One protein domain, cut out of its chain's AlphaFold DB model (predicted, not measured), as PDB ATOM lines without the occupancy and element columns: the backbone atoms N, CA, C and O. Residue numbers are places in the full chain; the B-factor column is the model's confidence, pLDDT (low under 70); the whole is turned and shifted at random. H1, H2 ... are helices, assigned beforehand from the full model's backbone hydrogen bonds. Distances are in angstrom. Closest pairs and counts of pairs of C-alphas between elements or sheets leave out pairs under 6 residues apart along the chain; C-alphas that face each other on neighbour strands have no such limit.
ATOM      1  N   MET A   1     219.883 429.862 274.814       52.94
ATOM      2  CA  MET A   1     220.252 429.592 276.221       52.94
ATOM      3  C   MET A   1     219.035 429.867 277.084       52.94
ATOM      4  O   MET A   1     218.585 431.007 277.123       52.94
ATOM      5  N   GLY A   2     218.449 428.826 277.676       60.81
ATOM      6  CA  GLY A   2     217.293 428.971 278.560       60.81
ATOM      7  C   GLY A   2     217.696 429.644 279.872       60.81
ATOM      8  O   GLY A   2     218.796 429.435 280.380       60.81
ATOM      9  N   ARG A   3     216.823 430.486 280.422       71.50
ATOM     10  CA  ARG A   3     217.044 431.122 281.725       71.50
ATOM     11  C   ARG A   3     216.981 430.041 282.812       71.50
ATOM     12  O   ARG A   3     216.032 429.261 282.837       71.50
ATOM     13  N   PHE A   4     217.985 429.962 283.687       76.69
ATOM     14  CA  PHE A   4     217.930 429.059 284.840       76.69
ATOM     15  C   PHE A   4     216.850 429.542 285.814       76.69
ATOM     16  O   PHE A   4     216.847 430.717 286.187       76.69
ATOM     17  N   MET A   5     215.940 428.648 286.198       77.62
ATOM     18  CA  MET A   5     214.864 428.936 287.142       77.62
ATOM     19  C   MET A   5     215.286 428.415 288.515       77.62
ATOM     20  O   MET A   5     215.591 427.231 288.645       77.62
ATOM     21  N   TYR A   6     215.335 429.293 289.515       82.44
ATOM     22  CA  TYR A   6     215.614 428.886 290.890       82.44
ATOM     23  C   TYR A   6     214.383 428.215 291.494       82.44
ATOM     24  O   TYR A   6     213.266 428.712 291.348       82.44
ATOM     25  N   VAL A   7     214.605 427.094 292.175       85.06
ATOM     26  CA  VAL A   7     213.586 426.389 292.949       85.06
ATOM     27  C   VAL A   7     213.631 426.907 294.381       85.06
ATOM     28  O   VAL A   7     214.691 426.895 295.010       85.06
ATOM     29  N   HIS A   8     212.488 427.373 294.877       85.94
ATOM     30  CA  HIS A   8     212.323 427.872 296.239       85.94
ATOM     31  C   HIS A   8     211.441 426.902 297.022       85.94
ATOM     32  O   HIS A   8     210.330 426.606 296.582       85.94
ATOM     33  N   PHE A   9     211.938 426.401 298.154       83.31
ATOM     34  CA  PHE A   9     211.261 425.359 298.936       83.31
ATOM     35  C   PHE A   9     210.408 425.914 300.089       83.31
ATOM     36  O   PHE A   9     209.655 425.160 300.697       83.31
ATOM     37  N   GLY A  10     210.477 427.223 300.357       81.56
ATOM     38  CA  GLY A  10     209.728 427.882 301.435       81.56
ATOM     39  C   GLY A  10     210.454 427.859 302.785       81.56
ATOM     40  O   GLY A  10     211.614 427.461 302.869       81.56
ATOM     41  N   ASP A  11     209.772 428.313 303.841       82.62
ATOM     42  CA  ASP A  11     210.373 428.534 305.170       82.62
ATOM     43  C   ASP A  11     210.663 427.237 305.950       82.62
ATOM     44  O   ASP A  11     211.448 427.249 306.899       82.62
ATOM     45  N   ASP A  12     210.082 426.109 305.529       86.31
ATOM     46  CA  ASP A  12     210.277 424.793 306.154       86.31
ATOM     47  C   ASP A  12     211.644 424.168 305.826       86.31
ATOM     48  O   ASP A  12     212.102 423.251 306.512       86.31
ATOM     49  N   VAL A  13     212.319 424.659 304.780       81.50
ATOM     50  CA  VAL A  13     213.618 424.146 304.339       81.50
ATOM     51  C   VAL A  13     214.708 425.188 304.597       81.50
ATOM     52  O   VAL A  13     214.654 426.304 304.077       81.50
ATOM     53  N   PRO A  14     215.761 424.835 305.354       88.56
ATOM     54  CA  PRO A  14     216.890 425.718 305.588       88.56
ATOM     55  C   PRO A  14     217.499 426.279 304.295       88.56
ATOM     56  O   PRO A  14     217.827 425.563 303.346       88.56
ATOM     57  N   ARG A  15     217.727 427.595 304.283       84.62
ATOM     58  CA  ARG A  15     218.186 428.353 303.105       84.62
ATOM     59  C   ARG A  15     219.543 427.899 302.549       84.62
ATOM     60  O   ARG A  15     219.872 428.196 301.404       84.62
ATOM     61  N   ASN A  16     220.367 427.228 303.353       87.81
ATOM     62  CA  ASN A  16     221.615 426.599 302.910       87.81
ATOM     63  C   ASN A  16     221.353 425.387 302.004       87.81
ATOM     64  O   ASN A  16     222.007 425.273 300.972       87.81
ATOM     65  N   ILE A  17     220.367 424.551 302.336       86.81
ATOM     66  CA  ILE A  17     219.977 423.385 301.534       86.81
ATOM     67  C   ILE A  17     219.412 423.844 300.188       86.81
ATOM     68  O   ILE A  17     219.830 423.354 299.145       86.81
ATOM     69  N   GLU A  18     218.547 424.860 300.184       88.19
ATOM     70  CA  GLU A  18     218.006 425.433 298.945       88.19
ATOM     71  C   GLU A  18     219.109 426.008 298.036       88.19
ATOM     72  O   GLU A  18     219.087 425.841 296.812       88.19
ATOM     73  N   LYS A  19     220.114 426.668 298.628       87.56
ATOM     74  CA  LYS A  19     221.280 427.170 297.888       87.56
ATOM     75  C   LYS A  19     222.113 426.037 297.293       87.56
ATOM     76  O   LYS A  19     222.533 426.153 296.142       87.56
ATOM     77  N   GLU A  20     222.369 424.970 298.048       89.38
ATOM     78  CA  GLU A  20     223.122 423.816 297.545       89.38
ATOM     79  C   GLU A  20     222.363 423.074 296.447       89.38
ATOM     80  O   GLU A  20     222.945 422.788 295.401       89.38
ATOM     81  N   TYR A  21     221.060 422.866 296.623       89.56
ATOM     82  CA  TYR A  21     220.202 422.246 295.619       89.56
ATOM     83  C   TYR A  21     220.233 423.017 294.294       89.56
ATOM     84  O   TYR A  21     220.550 422.453 293.250       89.56
ATOM     85  N   ASN A  22     220.001 424.333 294.325       89.19
ATOM     86  CA  ASN A  22     220.025 425.151 293.110       89.19
ATOM     87  C   ASN A  22     221.417 425.213 292.463       89.19
ATOM     88  O   ASN A  22     221.533 425.297 291.238       89.19
ATOM     89  N   LYS A  23     222.489 425.147 293.263       90.38
ATOM     90  CA  LYS A  23     223.864 425.061 292.757       90.38
ATOM     91  C   LYS A  23     224.103 423.746 292.010       90.38
ATOM     92  O   LYS A  23     224.711 423.774 290.939       90.38
ATOM     93  N   LEU A  24     223.632 422.622 292.550       91.31
ATOM     94  CA  LEU A  24     223.716 421.312 291.898       91.31
ATOM     95  C   LEU A  24     222.868 421.272 290.627       91.31
ATOM     96  O   LEU A  24     223.397 420.961 289.565       91.31
ATOM     97  N   LEU A  25     221.621 421.732 290.700       88.25
ATOM     98  CA  LEU A  25     220.715 421.800 289.554       88.25
ATOM     99  C   LEU A  25     221.291 422.657 288.414       88.25
ATOM    100  O   LEU A  25     221.158 422.324 287.234       88.25
ATOM    101  N   ARG A  26     221.977 423.765 288.737       88.38
ATOM    102  CA  ARG A  26     222.653 424.579 287.715       88.38
ATOM    103  C   ARG A  26     223.837 423.848 287.092       88.38
ATOM    104  O   ARG A  26     224.072 424.015 285.896       88.38
ATOM    105  N   LYS A  27     224.579 423.077 287.888       88.06
ATOM    106  CA  LYS A  27     225.712 422.276 287.421       88.06
ATOM    107  C   LYS A  27     225.247 421.164 286.477       88.06
ATOM    108  O   LYS A  27     225.860 421.008 285.429       88.06
ATOM    109  N   GLU A  28     224.165 420.462 286.803       85.44
ATOM    110  CA  GLU A  28     223.579 419.416 285.952       85.44
ATOM    111  C   GLU A  28     223.114 419.981 284.611       85.44
ATOM    112  O   GLU A  28     223.600 419.554 283.567       85.44
ATOM    113  N   ARG A  29     222.306 421.051 284.626       84.62
ATOM    114  CA  ARG A  29     221.881 421.724 283.386       84.62
ATOM    115  C   ARG A  29     223.046 422.232 282.540       84.62
ATOM    116  O   ARG A  29     222.963 422.246 281.320       84.62
ATOM    117  N   TYR A  30     224.129 422.689 283.168       85.00
ATOM    118  CA  TYR A  30     225.321 423.117 282.434       85.00
ATOM    119  C   TYR A  30     226.027 421.943 281.745       85.00
ATOM    120  O   TYR A  30     226.509 422.100 280.626       85.00
ATOM    121  N   ILE A  31     226.071 420.774 282.388       84.69
ATOM    122  CA  ILE A  31     226.622 419.551 281.794       84.69
ATOM    123  C   ILE A  31     225.749 419.101 280.617       84.69
ATOM    124  O   ILE A  31     226.290 418.856 279.545       84.69
ATOM    125  N   GLU A  32     224.422 419.100 280.766       80.38
ATOM    126  CA  GLU A  32     223.484 418.791 279.674       80.38
ATOM    127  C   GLU A  32     223.641 419.752 278.485       80.38
ATOM    128  O   GLU A  32     223.733 419.319 277.337       80.38
ATOM    129  N   GLU A  33     223.729 421.065 278.741       83.00
ATOM    130  CA  GLU A  33     223.970 422.077 277.703       83.00
ATOM    131  C   GLU A  33     225.319 421.855 276.991       83.00
ATOM    132  O   GLU A  33     225.414 422.033 275.772       83.00
ATOM    133  N   LEU A  34     226.368 421.471 277.729       82.00
ATOM    134  CA  LEU A  34     227.679 421.144 277.164       82.00
ATOM    135  C   LEU A  34     227.647 419.861 276.334       82.00
ATOM    136  O   LEU A  34     228.227 419.835 275.250       82.00
ATOM    137  N   ASP A  35     226.996 418.811 276.819       80.31
ATOM    138  CA  ASP A  35     226.898 417.534 276.118       80.31
ATOM    139  C   ASP A  35     226.069 417.671 274.836       80.31
ATOM    140  O   ASP A  35     226.520 417.220 273.782       80.31
ATOM    141  N   ALA A  36     224.961 418.421 274.876       78.81
ATOM    142  CA  ALA A  36     224.178 418.768 273.691       78.81
ATOM    143  C   ALA A  36     224.996 419.584 272.674       78.81
ATOM    144  O   ALA A  36     224.951 419.315 271.474       78.81
ATOM    145  N   LYS A  37     225.796 420.558 273.137       78.62
ATOM    146  CA  LYS A  37     226.687 421.345 272.266       78.62
ATOM    147  C   LYS A  37     227.802 420.496 271.647       78.62
ATOM    148  O   LYS A  37     228.206 420.755 270.517       78.62
ATOM    149  N   ASN A  38     228.293 419.505 272.383       79.06
ATOM    150  CA  ASN A  38     229.323 418.573 271.933       79.06
ATOM    151  C   ASN A  38     228.752 417.389 271.132       79.06
ATOM    152  O   ASN A  38     229.514 416.503 270.752       79.06
ATOM    153  N   GLY A  39     227.436 417.359 270.883       68.69
ATOM    154  CA  GLY A  39     226.772 416.305 270.115       68.69
ATOM    155  C   GLY A  39     226.796 414.932 270.789       68.69
ATOM    156  O   GLY A  39     226.647 413.922 270.105       68.69
ATOM    157  N   LYS A  40     227.010 414.868 272.111       66.06
ATOM    158  CA  LYS A  40     226.941 413.603 272.842       66.06
ATOM    159  C   LYS A  40     225.480 413.206 272.998       66.06
ATOM    160  O   LYS A  40     224.718 413.873 273.693       66.06
ATOM    161  N   ILE A  41     225.111 412.115 272.346       65.88
ATOM    162  CA  ILE A  41     223.818 411.462 272.510       65.88
ATOM    163  C   ILE A  41     224.040 410.361 273.544       65.88
ATOM    164  O   ILE A  41     224.839 409.454 273.311       65.88
ATOM    165  N   TYR A  42     223.389 410.471 274.700       65.00
ATOM    166  CA  TYR A  42     223.284 409.342 275.619       65.00
ATOM    167  C   TYR A  42     222.256 408.382 275.017       65.00
ATOM    168  O   TYR A  42     221.132 408.822 274.775       65.00
ATOM    169  N   PRO A  43     222.624 407.125 274.712       64.00
ATOM    170  CA  PRO A  43     221.649 406.135 274.283       64.00
ATOM    171  C   PRO A  43     220.588 405.985 275.371       64.00
ATOM    172  O   PRO A  43     220.944 405.860 276.548       64.00
ATOM    173  N   ASP A  44     219.312 406.010 274.990       73.50
ATOM    174  CA  ASP A  44     218.255 405.616 275.912       73.50
ATOM    175  C   ASP A  44     218.478 404.151 276.303       73.50
ATOM    176  O   ASP A  44     218.976 403.342 275.512       73.50
ATOM    177  N   PHE A  45     218.143 403.801 277.537       64.31
ATOM    178  CA  PHE A  45     218.291 402.433 278.012       64.31
ATOM    179  C   PHE A  45     217.499 401.455 277.124       64.31
ATOM    180  O   PHE A  45     218.003 400.383 276.780       64.31
ATOM    181  N   ASP A  46     216.319 401.875 276.661       72.25
ATOM    182  CA  ASP A  46     215.473 401.108 275.742       72.25
ATOM    183  C   ASP A  46     216.085 400.981 274.327       72.25
ATOM    184  O   ASP A  46     215.955 399.940 273.674       72.25
ATOM    185  N   ASP A  47     216.843 401.982 273.866       72.31
ATOM    186  CA  ASP A  47     217.574 401.923 272.589       72.31
ATOM    187  C   ASP A  47     218.740 400.919 272.651       72.31
ATOM    188  O   ASP A  47     219.031 400.205 271.686       72.31
ATOM    189  N   VAL A  48     219.405 400.814 273.806       69.50
ATOM    190  CA  VAL A  48     220.476 399.827 274.023       69.50
ATOM    191  C   VAL A  48     219.908 398.409 274.065       69.50
ATOM    192  O   VAL A  48     220.489 397.506 273.458       69.50
ATOM    193  N   LEU A  49     218.766 398.214 274.730       69.25
ATOM    194  CA  LEU A  49     218.086 396.919 274.809       69.25
ATOM    195  C   LEU A  49     217.529 396.457 273.461       69.25
ATOM    196  O   LEU A  49     217.618 395.276 273.139       69.25
ATOM    197  N   SER A  50     216.984 397.365 272.652       69.31
ATOM    198  CA  SER A  50     216.502 397.017 271.307       69.31
ATOM    199  C   SER A  50     217.638 396.630 270.356       69.31
ATOM    200  O   SER A  50     217.464 395.755 269.509       69.31
ATOM    201  N   SER A  51     218.814 397.240 270.523       73.56
ATOM    202  CA  SER A  51     220.011 396.917 269.739       73.56
ATOM    203  C   SER A  51     220.644 395.584 270.153       73.56
ATOM    204  O   SER A  51     221.157 394.858 269.304       73.56
ATOM    205  N   ASN A  52     220.597 395.263 271.452       67.56
ATOM    206  CA  ASN A  52     221.159 394.053 272.052       67.56
ATOM    207  C   ASN A  52     220.115 393.379 272.962       67.56
ATOM    208  O   ASN A  52     220.204 393.515 274.188       67.56
ATOM    209  N   PRO A  53     219.127 392.667 272.390       66.88
ATOM    210  CA  PRO A  53     218.125 391.969 273.183       66.88
ATOM    211  C   PRO A  53     218.787 390.916 274.077       66.88
ATOM    212  O   PRO A  53     219.778 390.289 273.694       66.88
ATOM    213  N   ASP A  54     218.226 390.705 275.270       63.94
ATOM    214  CA  ASP A  54     218.643 389.615 276.152       63.94
ATOM    215  C   ASP A  54     218.502 388.291 275.376       63.94
ATOM    216  O   ASP A  54     217.411 388.020 274.864       63.94
ATOM    217  N   PRO A  55     219.545 387.453 275.253       65.38
ATOM    218  CA  PRO A  55     219.436 386.166 274.570       65.38
ATOM    219  C   PRO A  55     218.317 385.277 275.136       65.38
ATOM    220  O   PRO A  55     217.785 384.451 274.400       65.38
ATOM    221  N   ALA A  56     217.907 385.468 276.396       65.38
ATOM    222  CA  ALA A  56     216.767 384.771 276.997       65.38
ATOM    223  C   ALA A  56     215.384 385.311 276.565       65.38
ATOM    224  O   ALA A  56     214.370 384.669 276.828       65.38
ATOM    225  N   SER A  57     215.326 386.484 275.923       62.44
ATOM    226  CA  SER A  57     214.096 387.108 275.404       62.44
ATOM    227  C   SER A  57     213.781 386.731 273.953       62.44
ATOM    228  O   SER A  57     212.694 387.029 273.455       62.44
ATOM    229  N   ILE A  58     214.714 386.057 273.272       65.62
ATOM    230  CA  ILE A  58     214.507 385.528 271.925       65.62
ATOM    231  C   ILE A  58     213.566 384.315 272.040       65.62
ATOM    232  O   ILE A  58     213.837 383.421 272.845       65.62
TER     233      ILE A  58
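What this domain is: This is residues 1 to 58 of the 143 residues of an uncharacterized protein of Ruminococcus sp. AF25-19 (UniProt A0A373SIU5). One long helix, H1, has the stretch of residues 1 to 10 running alongside it in the reverse direction, and from its far end an extended link leads away to a short helix, H2. Residues 41 to 58, which hold H2 and the tail after it, stick out free of the rest. The printed part has 58 residues with two named helices, H1 then H2, and no named strand; its class is all helix. It is extended, with a radius of gyration of the C-alphas of 18.4 A, and flat, spanning 54 by 29 by 14 A.

How they stand to each other: H1, residues 15 to 37, and H2, residues 45 to 51, are apart. A short link of 7 residues joins them. In both helices every O i to N i+4 pair is within hydrogen-bond range.

Where its parts are: H1 runs 32.7 A from C-alpha 15 at (218.186, 428.353, 303.105) to C-alpha 37 at (226.687, 421.345, 272.266). H2 is 10.1 A long and ends at C-alpha 51, (220.011, 396.917, 269.739).

The domain as a whole: The C-alphas farthest apart, those of Asp 11 and Ile 58, are 54.5 A apart. The printed part has no cut. Its mean pLDDT is 77.6; residues 1 to 2, 39 to 43, 45, 48 to 50 and 52 to 58 are under 70.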